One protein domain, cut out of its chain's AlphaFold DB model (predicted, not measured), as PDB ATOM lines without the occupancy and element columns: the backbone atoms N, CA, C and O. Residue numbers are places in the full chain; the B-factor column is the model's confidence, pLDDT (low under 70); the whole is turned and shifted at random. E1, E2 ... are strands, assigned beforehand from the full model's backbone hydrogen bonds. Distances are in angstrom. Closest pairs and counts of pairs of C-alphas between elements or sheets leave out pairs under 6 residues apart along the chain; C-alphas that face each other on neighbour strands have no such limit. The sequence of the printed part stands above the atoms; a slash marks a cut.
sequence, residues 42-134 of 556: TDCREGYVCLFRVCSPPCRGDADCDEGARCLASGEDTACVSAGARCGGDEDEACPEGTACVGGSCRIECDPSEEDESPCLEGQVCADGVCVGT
ATOM      1  N   THR A  42      41.042   9.763  35.760       84.38
ATOM      2  CA  THR A  42      40.035  10.769  36.162       84.38
ATOM      3  C   THR A  42      39.510  10.634  37.594       84.38
ATOM      4  O   THR A  42      38.862  11.561  38.076       84.38
ATOM      5  N   ASP A  43      39.747   9.505  38.265       87.12
ATOM      6  CA  ASP A  43      39.380   9.309  39.676       87.12
ATOM      7  C   ASP A  43      40.416   9.953  40.620       87.12
ATOM      8  O   ASP A  43      40.154  10.154  41.807       87.12
ATOM      9  N   CYS A  44      41.597  10.283  40.087       84.88
ATOM     10  CA  CYS A  44      42.708  10.879  40.812       84.88
ATOM     11  C   CYS A  44      42.627  12.411  40.874       84.88
ATOM     12  O   CYS A  44      41.896  13.076  40.138       84.88
ATOM     13  N   ARG A  45      43.430  13.002  41.769       85.94
ATOM     14  CA  ARG A  45      43.641  14.454  41.818       85.94
ATOM     15  C   ARG A  45      44.319  14.927  40.525       85.94
ATOM     16  O   ARG A  45      45.191  14.240  40.004       85.94
ATOM     17  N   GLU A  46      43.960  16.120  40.048       82.12
ATOM     18  CA  GLU A  46      44.602  16.765  38.893       82.12
ATOM     19  C   GLU A  46      46.139  16.721  39.018       82.12
ATOM     20  O   GLU A  46      46.698  17.163  40.026       82.12
ATOM     21  N   GLY A  47      46.807  16.146  38.012       82.81
ATOM     22  CA  GLY A  47      48.260  15.932  37.994       82.81
ATOM     23  C   GLY A  47      48.757  14.569  38.503       82.81
ATOM     24  O   GLY A  47      49.967  14.374  38.526       82.81
ATOM     25  N   TYR A  48      47.875  13.641  38.888       88.69
ATOM     26  CA  TYR A  48      48.214  12.251  39.246       88.69
ATOM     27  C   TYR A  48      47.728  11.263  38.174       88.69
ATOM     28  O   TYR A  48      46.771  11.550  37.460       88.69
ATOM     29  N   VAL A  49      48.370  10.095  38.100       88.50
ATOM     30  CA  VAL A  49      48.090   9.005  37.146       88.50
ATOM     31  C   VAL A  49      47.575   7.777  37.900       88.50
ATOM     32  O   VAL A  49      48.096   7.453  38.967       88.50
ATOM     33  N   CYS A  50      46.566   7.080  37.369       86.75
ATOM     34  CA  CYS A  50      46.065   5.841  37.968       86.75
ATOM     35  C   CYS A  50      46.830   4.621  37.438       86.75
ATOM     36  O   CYS A  50      46.611   4.198  36.306       86.75
ATOM     37  N   LEU A  51      47.682   4.006  38.265       83.88
ATOM     38  CA  LEU A  51      48.425   2.797  37.897       83.88
ATOM     39  C   LEU A  51      48.380   1.781  39.051       83.88
ATOM     40  O   LEU A  51      48.466   2.154  40.217       83.88
ATOM     41  N   PHE A  52      48.153   0.496  38.753       80.94
ATOM     42  CA  PHE A  52      47.855  -0.548  39.759       80.94
ATOM     43  C   PHE A  52      46.714  -0.185  40.742       80.94
ATOM     44  O   PHE A  52      46.726  -0.593  41.902       80.94
ATOM     45  N   ARG A  53      45.712   0.580  40.278       82.19
ATOM     46  CA  ARG A  53      44.615   1.162  41.089       82.19
ATOM     47  C   ARG A  53      45.059   2.153  42.174       82.19
ATOM     48  O   ARG A  53      44.264   2.486  43.052       82.19
ATOM     49  N   VAL A  54      46.292   2.653  42.109       84.00
ATOM     50  CA  VAL A  54      46.824   3.698  42.990       84.00
ATOM     51  C   VAL A  54      47.018   4.984  42.188       84.00
ATOM     52  O   VAL A  54      47.567   4.965  41.088       84.00
ATOM     53  N   CYS A  55      46.587   6.114  42.749       87.50
ATOM     54  CA  CYS A  55      46.897   7.434  42.206       87.50
ATOM     55  C   CYS A  55      48.351   7.807  42.526       87.50
ATOM     56  O   CYS A  55      48.647   8.289  43.622       87.50
ATOM     57  N   SER A  56      49.252   7.587  41.573       87.19
ATOM     58  CA  SER A  56      50.687   7.856  41.702       87.19
ATOM     59  C   SER A  56      51.098   9.186  41.054       87.19
ATOM     60  O   SER A  56      50.444   9.644  40.111       87.19
ATOM     61  N   PRO A  57      52.195   9.816  41.515       89.25
ATOM     62  CA  PRO A  57      52.830  10.910  40.787       89.25
ATOM     63  C   PRO A  57      53.314  10.442  39.400       89.25
ATOM     64  O   PRO A  57      53.837   9.327  39.296       89.25
ATOM     65  N   PRO A  58      53.183  11.268  38.346       91.19
ATOM     66  CA  PRO A  58      53.822  11.017  37.059       91.19
ATOM     67  C   PRO A  58      55.344  11.181  37.164       91.19
ATOM     68  O   PRO A  58      55.842  11.937  37.999       91.19
ATOM     69  N   CYS A  59      56.080  10.502  36.287       91.38
ATOM     70  CA  CYS A  59      57.542  10.547  36.222       91.38
ATOM     71  C   CYS A  59      58.035  10.481  34.773       91.38
ATOM     72  O   CYS A  59      57.297  10.107  33.864       91.38
ATOM     73  N   ARG A  60      59.298  10.856  34.564       90.50
ATOM     74  CA  ARG A  60      60.058  10.661  33.321       90.50
ATOM     75  C   ARG A  60      61.174   9.630  33.492       90.50
ATOM     76  O   ARG A  60      61.611   9.042  32.505       90.50
ATOM     77  N   GLY A  61      61.621   9.412  34.728       89.62
ATOM     78  CA  GLY A  61      62.665   8.458  35.069       89.62
ATOM     79  C   GLY A  61      62.644   8.009  36.524       89.62
ATOM     80  O   GLY A  61      61.926   8.564  37.356       89.62
ATOM     81  N   ASP A  62      63.473   7.017  36.853       87.44
ATOM     82  CA  ASP A  62      63.539   6.428  38.202       87.44
ATOM     83  C   ASP A  62      63.944   7.440  39.281       87.44
ATOM     84  O   ASP A  62      63.617   7.255  40.454       87.44
ATOM     85  N   ALA A  63      64.626   8.521  38.889       86.62
ATOM     86  CA  ALA A  63      65.054   9.608  39.763       86.62
ATOM     87  C   ALA A  63      63.891  10.459  40.313       86.62
ATOM     88  O   ALA A  63      64.006  10.970  41.427       86.62
ATOM     89  N   ASP A  64      62.776  10.580  39.578       89.88
ATOM     90  CA  ASP A  64      61.618  11.407  39.970       89.88
ATOM     91  C   ASP A  64      60.819  10.806  41.142       89.88
ATOM     92  O   ASP A  64      60.030  11.496  41.786       89.88
ATOM     93  N   CYS A  65      61.010   9.512  41.409       87.50
ATOM     94  CA  CYS A  65      60.293   8.768  42.437       87.50
ATOM     95  C   CYS A  65      60.986   8.836  43.811       87.50
ATOM     96  O   CYS A  65      62.118   9.306  43.943       87.50
ATOM     97  N   ASP A  66      60.313   8.342  44.852       85.94
ATOM     98  CA  ASP A  66      60.926   8.116  46.166       85.94
ATOM     99  C   ASP A  66      61.903   6.917  46.150       85.94
ATOM    100  O   ASP A  66      61.874   6.071  45.252       85.94
ATOM    101  N   GLU A  67      62.773   6.804  47.160       82.69
ATOM    102  CA  GLU A  67      63.652   5.633  47.323       82.69
ATOM    103  C   GLU A  67      62.835   4.334  47.486       82.69
ATOM    104  O   GLU A  67      61.865   4.280  48.244       82.69
ATOM    105  N   GLY A  68      63.219   3.266  46.777       76.81
ATOM    106  CA  GLY A  68      62.433   2.025  46.703       76.81
ATOM    107  C   GLY A  68      61.167   2.099  45.830       76.81
ATOM    108  O   GLY A  68      60.352   1.169  45.858       76.81
ATOM    109  N   ALA A  69      60.999   3.174  45.057       85.31
ATOM    110  CA  ALA A  69      60.081   3.264  43.928       85.31
ATOM    111  C   ALA A  69      60.858   3.498  42.619       85.31
ATOM    112  O   ALA A  69      61.958   4.051  42.624       85.31
ATOM    113  N   ARG A  70      60.266   3.078  41.499       87.06
ATOM    114  CA  ARG A  70      60.790   3.265  40.138       87.06
ATOM    115  C   ARG A  70      59.722   3.848  39.222       87.06
ATOM    116  O   ARG A  70      58.534   3.797  39.544       87.06
ATOM    117  N   CYS A  71      60.123   4.367  38.074       90.81
ATOM    118  CA  CYS A  71      59.195   4.820  37.051       90.81
ATOM    119  C   CYS A  71      58.743   3.631  36.183       90.81
ATOM    120  O   CYS A  71      59.540   2.743  35.854       90.81
ATOM    121  N   LEU A  72      57.460   3.581  35.824       90.50
ATOM    122  CA  LEU A  72      56.905   2.555  34.941       90.50
ATOM    123  C   LEU A  72      55.925   3.193  33.954       90.50
ATOM    124  O   LEU A  72      55.021   3.920  34.369       90.50
ATOM    125  N   ALA A  73      56.102   2.888  32.670       89.56
ATOM    126  CA  ALA A  73      55.138   3.175  31.616       89.56
ATOM    127  C   ALA A  73      54.251   1.947  31.366       89.56
ATOM    128  O   ALA A  73      54.719   0.813  31.464       89.56
ATOM    129  N   SER A  74      52.983   2.175  31.029       84.88
ATOM    130  CA  SER A  74      52.071   1.163  30.493       84.88
ATOM    131  C   SER A  74      51.025   1.846  29.616       84.88
ATOM    132  O   SER A  74      50.351   2.779  30.056       84.88
ATOM    133  N   GLY A  75      50.902   1.402  28.363       81.44
ATOM    134  CA  GLY A  75      50.128   2.129  27.356       81.44
ATOM    135  C   GLY A  75      50.631   3.571  27.202       81.44
ATOM    136  O   GLY A  75      51.807   3.791  26.927       81.44
ATOM    137  N   GLU A  76      49.739   4.546  27.392       77.81
ATOM    138  CA  GLU A  76      50.058   5.984  27.347       77.81
ATOM    139  C   GLU A  76      50.328   6.597  28.742       77.81
ATOM    140  O   GLU A  76      50.743   7.752  28.838       77.81
ATOM    141  N   ASP A  77      50.106   5.848  29.830       85.31
ATOM    142  CA  ASP A  77      50.284   6.315  31.210       85.31
ATOM    143  C   ASP A  77      51.709   6.013  31.719       85.31
ATOM    144  O   ASP A  77      52.295   4.969  31.433       85.31
ATOM    145  N   THR A  78      52.301   6.924  32.502       90.94
ATOM    146  CA  THR A  78      53.628   6.734  33.122       90.94
ATOM    147  C   THR A  78      53.654   7.312  34.533       90.94
ATOM    148  O   THR A  78      53.367   8.494  34.729       90.94
ATOM    149  N   ALA A  79      53.983   6.482  35.527       90.94
ATOM    150  CA  ALA A  79      53.865   6.847  36.939       90.94
ATOM    151  C   ALA A  79      54.893   6.158  37.846       90.94
ATOM    152  O   ALA A  79      55.408   5.080  37.544       90.94
ATOM    153  N   CYS A  80      55.155   6.776  39.000       90.31
ATOM    154  CA  CYS A  80      55.996   6.195  40.036       90.31
ATOM    155  C   CYS A  80      55.300   5.004  40.694       90.31
ATOM    156  O   CYS A  80      54.277   5.151  41.371       90.31
ATOM    157  N   VAL A  81      55.893   3.824  40.551       86.94
ATOM    158  CA  VAL A  81      55.450   2.602  41.214       86.94
ATOM    159  C   VAL A  81      56.406   2.241  42.342       86.94
ATOM    160  O   VAL A  81      57.615   2.119  42.164       86.94
ATOM    161  N   SER A  82      55.853   2.055  43.537       77.69
ATOM    162  CA  SER A  82      56.590   1.455  44.648       77.69
ATOM    163  C   SER A  82      56.793  -0.046  44.410       77.69
ATOM    164  O   SER A  82      56.196  -0.636  43.506       77.69
ATOM    165  N   ALA A  83      57.520  -0.712  45.310       62.19
ATOM    166  CA  ALA A  83      57.585  -2.176  45.407       62.19
ATOM    167  C   ALA A  83      56.225  -2.884  45.695       62.19
ATOM    168  O   ALA A  83      56.210  -4.010  46.203       62.19
ATOM    169  N   GLY A  84      55.091  -2.226  45.423       57.22
ATOM    170  CA  GLY A  84      53.739  -2.775  45.310       57.22
ATOM    171  C   GLY A  84      53.291  -3.098  43.872       57.22
ATOM    172  O   GLY A  84      52.305  -3.812  43.733       57.22
ATOM    173  N   ALA A  85      54.014  -2.672  42.823       69.19
ATOM    174  CA  ALA A  85      53.799  -3.117  41.430       69.19
ATOM    175  C   ALA A  85      54.312  -4.554  41.205       69.19
ATOM    176  O   ALA A  85      55.249  -4.817  40.445       69.19
ATOM    177  N   ARG A  86      53.723  -5.478  41.966       76.06
ATOM    178  CA  ARG A  86      54.047  -6.902  41.989       76.06
ATOM    179  C   ARG A  86      53.204  -7.668  40.990       76.06
ATOM    180  O   ARG A  86      52.154  -7.212  40.551       76.06
ATOM    181  N   CYS A  87      53.683  -8.858  40.680       79.06
ATOM    182  CA  CYS A  87      53.041  -9.801  39.788       79.06
ATOM    183  C   CYS A  87      53.434 -11.222  40.195       79.06
ATOM    184  O   CYS A  87      54.529 -11.437  40.724       79.06
ATOM    185  N   GLY A  88      52.552 -12.183  39.932       68.69
ATOM    186  CA  GLY A  88      52.773 -13.587  40.279       68.69
ATOM    187  C   GLY A  88      52.552 -13.902  41.763       68.69
ATOM    188  O   GLY A  88      53.492 -13.927  42.559       68.69
ATOM    189  N   GLY A  89      51.313 -14.253  42.094       65.25
ATOM    190  CA  GLY A  89      50.906 -14.832  43.375       65.25
ATOM    191  C   GLY A  89      49.614 -15.626  43.194       65.25
ATOM    192  O   GLY A  89      49.634 -16.851  43.306       65.25
ATOM    193  N   ASP A  90      48.545 -14.929  42.807       58.75
ATOM    194  CA  ASP A  90      47.241 -15.493  42.418       58.75
ATOM    195  C   ASP A  90      46.869 -15.171  40.945       58.75
ATOM    196  O   ASP A  90      47.549 -14.400  40.265       58.75
ATOM    197  N   GLU A  91      45.791 -15.781  40.425       53.50
ATOM    198  CA  GLU A  91      45.415 -15.760  38.989       53.50
ATOM    199  C   GLU A  91      45.017 -14.372  38.426       53.50
ATOM    200  O   GLU A  91      44.944 -14.216  37.208       53.50
ATOM    201  N   ASP A  92      44.798 -13.366  39.283       56.25
ATOM    202  CA  ASP A  92      44.435 -11.988  38.902       56.25
ATOM    203  C   ASP A  92      45.638 -11.006  38.870       56.25
ATOM    204  O   ASP A  92      45.488  -9.860  38.442       56.25
ATOM    205  N   GLU A  93      46.840 -11.408  39.309       67.56
ATOM    206  CA  GLU A  93      48.021 -10.526  39.444       67.56
ATOM    207  C   GLU A  93      48.879 -10.456  38.163       67.56
ATOM    208  O   GLU A  93      50.089 -10.720  38.166       67.56
ATOM    209  N   ALA A  94      48.230 -10.102  37.051       76.81
ATOM    210  CA  ALA A  94      48.872  -9.829  35.767       76.81
ATOM    211  C   ALA A  94      49.479  -8.414  35.711       76.81
ATOM    212  O   ALA A  94      48.956  -7.469  36.304       76.81
ATOM    213  N   CYS A  95      50.566  -8.256  34.950       84.75
ATOM    214  CA  CYS A  95      51.142  -6.941  34.682       84.75
ATOM    215  C   CYS A  95      50.305  -6.136  33.664       84.75
ATOM    216  O   CYS A  95      49.689  -6.735  32.778       84.75
ATOM    217  N   PRO A  96      50.279  -4.793  33.770       83.00
ATOM    218  CA  PRO A  96      49.685  -3.903  32.772       83.00
ATOM    219  C   PRO A  96      50.295  -4.043  31.364       83.00
ATOM    220  O   PRO A  96      51.429  -4.497  31.204       83.00
ATOM    221  N   GLU A  97      49.553  -3.621  30.339       83.50
ATOM    222  CA  GLU A  97      49.945  -3.752  28.927       83.50
ATOM    223  C   GLU A  97      51.267  -3.019  28.620       83.50
ATOM    224  O   GLU A  97      51.489  -1.894  29.080       83.50
ATOM    225  N   GLY A  98      52.163  -3.673  27.874       80.12
ATOM    226  CA  GLY A  98      53.535  -3.205  27.633       80.12
ATOM    227  C   GLY A  98      54.528  -3.494  28.770       80.12
ATOM    228  O   GLY A  98      55.647  -2.980  28.741       80.12
ATOM    229  N   THR A  99      54.141  -4.283  29.786       87.62
ATOM    230  CA  THR A  99      55.039  -4.654  30.892       87.62
ATOM    231  C   THR A  99      55.030  -6.155  31.206       87.62
ATOM    232  O   THR A  99      53.982  -6.770  31.400       87.62
ATOM    233  N   ALA A 100      56.223  -6.745  31.322       86.50
ATOM    234  CA  ALA A 100      56.439  -8.142  31.683       86.50
ATOM    235  C   ALA A 100      56.662  -8.328  33.190       86.50
ATOM    236  O   ALA A 100      57.202  -7.463  33.883       86.50
ATOM    237  N   CYS A 101      56.303  -9.512  33.692       85.00
ATOM    238  CA  CYS A 101      56.562  -9.906  35.073       85.00
ATOM    239  C   CYS A 101      57.949 -10.546  35.223       85.00
ATOM    240  O   CYS A 101      58.154 -11.686  34.804       85.00
ATOM    241  N   VAL A 102      58.892  -9.853  35.871       79.75
ATOM    242  CA  VAL A 102      60.261 -10.356  36.091       79.75
ATOM    243  C   VAL A 102      60.682 -10.139  37.543       79.75
ATOM    244  O   VAL A 102      60.647  -9.028  38.070       79.75
ATOM    245  N   GLY A 103      61.076 -11.226  38.214       73.62
ATOM    246  CA  GLY A 103      61.471 -11.199  39.629       73.62
ATOM    247  C   GLY A 103      60.327 -10.884  40.605       73.62
ATOM    248  O   GLY A 103      60.590 -10.489  41.737       73.62
ATOM    249  N   GLY A 104      59.066 -11.032  40.178       77.88
ATOM    250  CA  GLY A 104      57.886 -10.650  40.965       77.88
ATOM    251  C   GLY A 104      57.588  -9.145  40.951       77.88
ATOM    252  O   GLY A 104      56.934  -8.637  41.860       77.88
ATOM    253  N   SER A 105      58.101  -8.411  39.959       82.94
ATOM    254  CA  SER A 105      57.800  -6.995  39.705       82.94
ATOM    255  C   SER A 105      57.518  -6.772  38.220       82.94
ATOM    256  O   SER A 105      58.150  -7.409  37.375       82.94
ATOM    257  N   CYS A 106      56.596  -5.866  37.897       87.94
ATOM    258  CA  CYS A 106      56.339  -5.487  36.507       87.94
ATOM    259  C   CYS A 106      57.436  -4.552  35.981       87.94
ATOM    260  O   CYS A 106      57.891  -3.652  36.692       87.94
ATOM    261  N   ARG A 107      57.872  -4.773  34.737       87.31
ATOM    262  CA  ARG A 107      58.934  -4.017  34.055       87.31
ATOM    263  C   ARG A 107      58.544  -3.770  32.607       87.31
ATOM    264  O   ARG A 107      57.949  -4.647  31.996       87.31
ATOM    265  N   ILE A 108      58.911  -2.614  32.061       89.25
ATOM    266  CA  ILE A 108      58.737  -2.310  30.634       89.25
ATOM    267  C   ILE A 108      59.525  -3.346  29.817       89.25
ATOM    268  O   ILE A 108      60.671  -3.646  30.164       89.25
ATOM    269  N   GLU A 109      58.906  -3.915  28.784       87.50
ATOM    270  CA  GLU A 109      59.563  -4.827  27.835       87.50
ATOM    271  C   GLU A 109      60.426  -4.034  26.843       87.50
ATOM    272  O   GLU A 109      60.069  -2.919  26.467       87.50
ATOM    273  N   CYS A 110      61.566  -4.581  26.420       86.19
ATOM    274  CA  CYS A 110      62.473  -3.926  25.474       86.19
ATOM    275  C   CYS A 110      63.239  -4.951  24.630       86.19
ATOM    276  O   CYS A 110      63.496  -6.066  25.085       86.19
ATOM    277  N   ASP A 111      63.647  -4.563  23.420       80.81
ATOM    278  CA  ASP A 111      64.547  -5.370  22.596       80.81
ATOM    279  C   ASP A 111      65.991  -4.839  22.721       80.81
ATOM    280  O   ASP A 111      66.219  -3.653  22.478       80.81
ATOM    281  N   PRO A 112      66.978  -5.667  23.116       66.38
ATOM    282  CA  PRO A 112      68.376  -5.251  23.215       66.38
ATOM    283  C   PRO A 112      69.102  -5.161  21.858       66.38
ATOM    284  O   PRO A 112      70.302  -4.907  21.851       66.38
ATOM    285  N   SER A 113      68.425  -5.406  20.728       67.00
ATOM    286  CA  SER A 113      68.983  -5.252  19.373       67.00
ATOM    287  C   SER A 113      68.545  -3.975  18.637       67.00
ATOM    288  O   SER A 113      69.143  -3.638  17.620       67.00
ATOM    289  N   GLU A 114      67.574  -3.231  19.178       64.31
ATOM    290  CA  GLU A 114      67.042  -1.977  18.618       64.31
ATOM    291  C   GLU A 114      67.456  -0.780  19.508       64.31
ATOM    292  O   GLU A 114      66.636  -0.171  20.198       64.31
ATOM    293  N   GLU A 115      68.761  -0.466  19.559       55.50
ATOM    294  CA  GLU A 115      69.319   0.515  20.516       55.50
ATOM    295  C   GLU A 115      68.759   1.947  20.356       55.50
ATOM    296  O   GLU A 115      68.616   2.656  21.355       55.50
ATOM    297  N   ASP A 116      68.405   2.367  19.135       54.12
ATOM    298  CA  ASP A 116      67.947   3.735  18.823       54.12
ATOM    299  C   ASP A 116      66.475   4.027  19.210       54.12
ATOM    300  O   ASP A 116      66.105   5.195  19.343       54.12
ATOM    301  N   GLU A 117      65.630   3.006  19.427       62.53
ATOM    302  CA  GLU A 117      64.203   3.162  19.798       62.53
ATOM    303  C   GLU A 117      63.845   2.483  21.140       62.53
ATOM    304  O   GLU A 117      62.701   2.090  21.379       62.53
ATOM    305  N   SER A 118      64.817   2.351  22.052       72.25
ATOM    306  CA  SER A 118      64.616   1.666  23.336       72.25
ATOM    307  C   SER A 118      63.495   2.301  24.193       72.25
ATOM    308  O   SER A 118      63.585   3.481  24.539       72.25
ATOM    309  N   PRO A 119      62.466   1.541  24.631       81.19
ATOM    310  CA  PRO A 119      61.331   2.064  25.406       81.19
ATOM    311  C   PRO A 119      61.649   2.316  26.896       81.19
ATOM    312  O   PRO A 119      60.748   2.570  27.698       81.19
ATOM    313  N   CYS A 120      62.917   2.215  27.299       87.88
ATOM    314  CA  CYS A 120      63.335   2.379  28.686       87.88
ATOM    315  C   CYS A 120      63.360   3.853  29.118       87.88
ATOM    316  O   CYS A 120      63.862   4.729  28.417       87.88
ATOM    317  N   LEU A 121      62.820   4.121  30.310       90.25
ATOM    318  CA  LEU A 121      62.671   5.475  30.855       90.25
ATOM    319  C   LEU A 121      63.989   6.034  31.416       90.25
ATOM    320  O   LEU A 121      64.968   5.311  31.586       90.25
ATOM    321  N   GLU A 122      64.028   7.334  31.730       88.19
ATOM    322  CA  GLU A 122      65.267   8.017  32.123       88.19
ATOM    323  C   GLU A 122      65.886   7.368  33.388       88.19
ATOM    324  O   GLU A 122      65.243   7.225  34.430       88.19
ATOM    325  N   GLY A 123      67.141   6.917  33.290       81.00
ATOM    326  CA  GLY A 123      67.820   6.155  34.350       81.00
ATOM    327  C   GLY A 123      67.640   4.629  34.295       81.00
ATOM    328  O   GLY A 123      68.234   3.937  35.124       81.00
ATOM    329  N   GLN A 124      66.898   4.093  33.324       86.62
ATOM    330  CA  GLN A 124      66.794   2.655  33.040       86.62
ATOM    331  C   GLN A 124      67.629   2.264  31.807       86.62
ATOM    332  O   GLN A 124      67.932   3.101  30.960       86.62
ATOM    333  N   VAL A 125      67.988   0.983  31.696       83.31
ATOM    334  CA  VAL A 125      68.626   0.379  30.510       83.31
ATOM    335  C   VAL A 125      67.939  -0.935  30.149       83.31
ATOM    336  O   VAL A 125      67.379  -1.597  31.025       83.31
ATOM    337  N   CYS A 126      67.986  -1.331  28.877       83.81
ATOM    338  CA  CYS A 126      67.482  -2.636  28.461       83.81
ATOM    339  C   CYS A 126      68.464  -3.745  28.870       83.81
ATOM    340  O   CYS A 126      69.634  -3.712  28.491       83.81
ATOM    341  N   ALA A 127      67.998  -4.727  29.642       77.81
ATOM    342  CA  ALA A 127      68.768  -5.915  30.002       77.81
ATOM    343  C   ALA A 127      67.859  -7.150  29.983       77.81
ATOM    344  O   ALA A 127      66.783  -7.148  30.578       77.81
ATOM    345  N   ASP A 128      68.291  -8.203  29.284       74.81
ATOM    346  CA  ASP A 128      67.598  -9.499  29.220       74.81
ATOM    347  C   ASP A 128      66.098  -9.399  28.846       74.81
ATOM    348  O   ASP A 128      65.261 -10.156  29.337       74.81
ATOM    349  N   GLY A 129      65.762  -8.449  27.962       78.88
ATOM    350  CA  GLY A 129      64.407  -8.217  27.443       78.88
ATOM    351  C   GLY A 129      63.529  -7.260  28.263       78.88
ATOM    352  O   GLY A 129      62.368  -7.049  27.912       78.88
ATOM    353  N   VAL A 130      64.041  -6.679  29.357       84.50
ATOM    354  CA  VAL A 130      63.288  -5.737  30.205       84.50
ATOM    355  C   VAL A 130      64.106  -4.530  30.658       84.50
ATOM    356  O   VAL A 130      65.316  -4.598  30.870       84.50
ATOM    357  N   CYS A 131      63.425  -3.408  30.882       87.38
ATOM    358  CA  CYS A 131      64.045  -2.190  31.386       87.38
ATOM    359  C   CYS A 131      64.360  -2.302  32.887       87.38
ATOM    360  O   CYS A 131      63.464  -2.392  33.744       87.38
ATOM    361  N   VAL A 132      65.650  -2.272  33.219       83.88
ATOM    362  CA  VAL A 132      66.188  -2.322  34.584       83.88
ATOM    363  C   VAL A 132      66.707  -0.950  35.012       83.88
ATOM    364  O   VAL A 132      67.351  -0.259  34.225       83.88
ATOM    365  N   GLY A 133      66.422  -0.534  36.248       81.94
ATOM    366  CA  GLY A 133      66.946   0.722  36.788       81.94
ATOM    367  C   GLY A 133      68.452   0.650  37.047       81.94
ATOM    368  O   GLY A 133      68.940  -0.299  37.656       81.94
ATOM    369  N   THR A 134      69.200   1.666  36.613       77.31
ATOM    370  CA  THR A 134      70.664   1.735  36.808       77.31
ATOM    371  C   THR A 134      71.076   2.116  38.236       77.31
ATOM    372  O   THR A 134      72.226   1.902  38.627       77.31
TER     373      THR A 134
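This is residues 42 to 134 of the 556 residues of an uncharacterized protein of Myxococcales bacterium (UniProt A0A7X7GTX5). With little regular structure, the domain is a zigzag row of four small hairpins, E1-E2, E3-E4, E5-E6 and E7-E8, joined by long loops. It is all strand: 34 of 93 printed residues lie in eight named strands, E1 to E8 along the chain, forming four antiparallel two-stranded sheets. It is compact, with a radius of gyration of the C-alphas of 12.8 A, spanning 39 by 31 by 24 A.

Four hairpins have N and O within hydrogen-bond range: E1, residues 49 to 51, and E2, 54 to 56 (N 49 and O 56, 2.9 A); E3, 69 to 74, and E4, 77 to 82 (N 70 and O 81, 2.9 A); E5, 99 to 102, and E6, 105 to 108 (N 100 and O 107, 2.8 A); E7, 124 to 127, and E8, 130 to 133 (N 125 and O 132, 2.9 A). The closest C-alphas of E1 and E4 are Val 49 and Ala 79, 6.2 A; of E3 and E6, Ala 73 and Ile 108, 6.6 A; of E6 and E8, Ile 108 and Cys 131, 5.4 A.

E1 begins at C-alpha 49 (48.090, 9.005, 37.146); E8 ends at C-alpha 133 (66.946, 0.722, 36.788). E3 measures 15.8 A, E4 15.6 A.

The farthest C-alphas, Arg 45 and Ser 113, are 39.2 A apart. The printed part has no cut. Links E2 to E3, E4 to E5 and E6 to E7 are long. The model's pLDDT is under 70 at residues 83 to 85, 88 to 93 and 112 to 117.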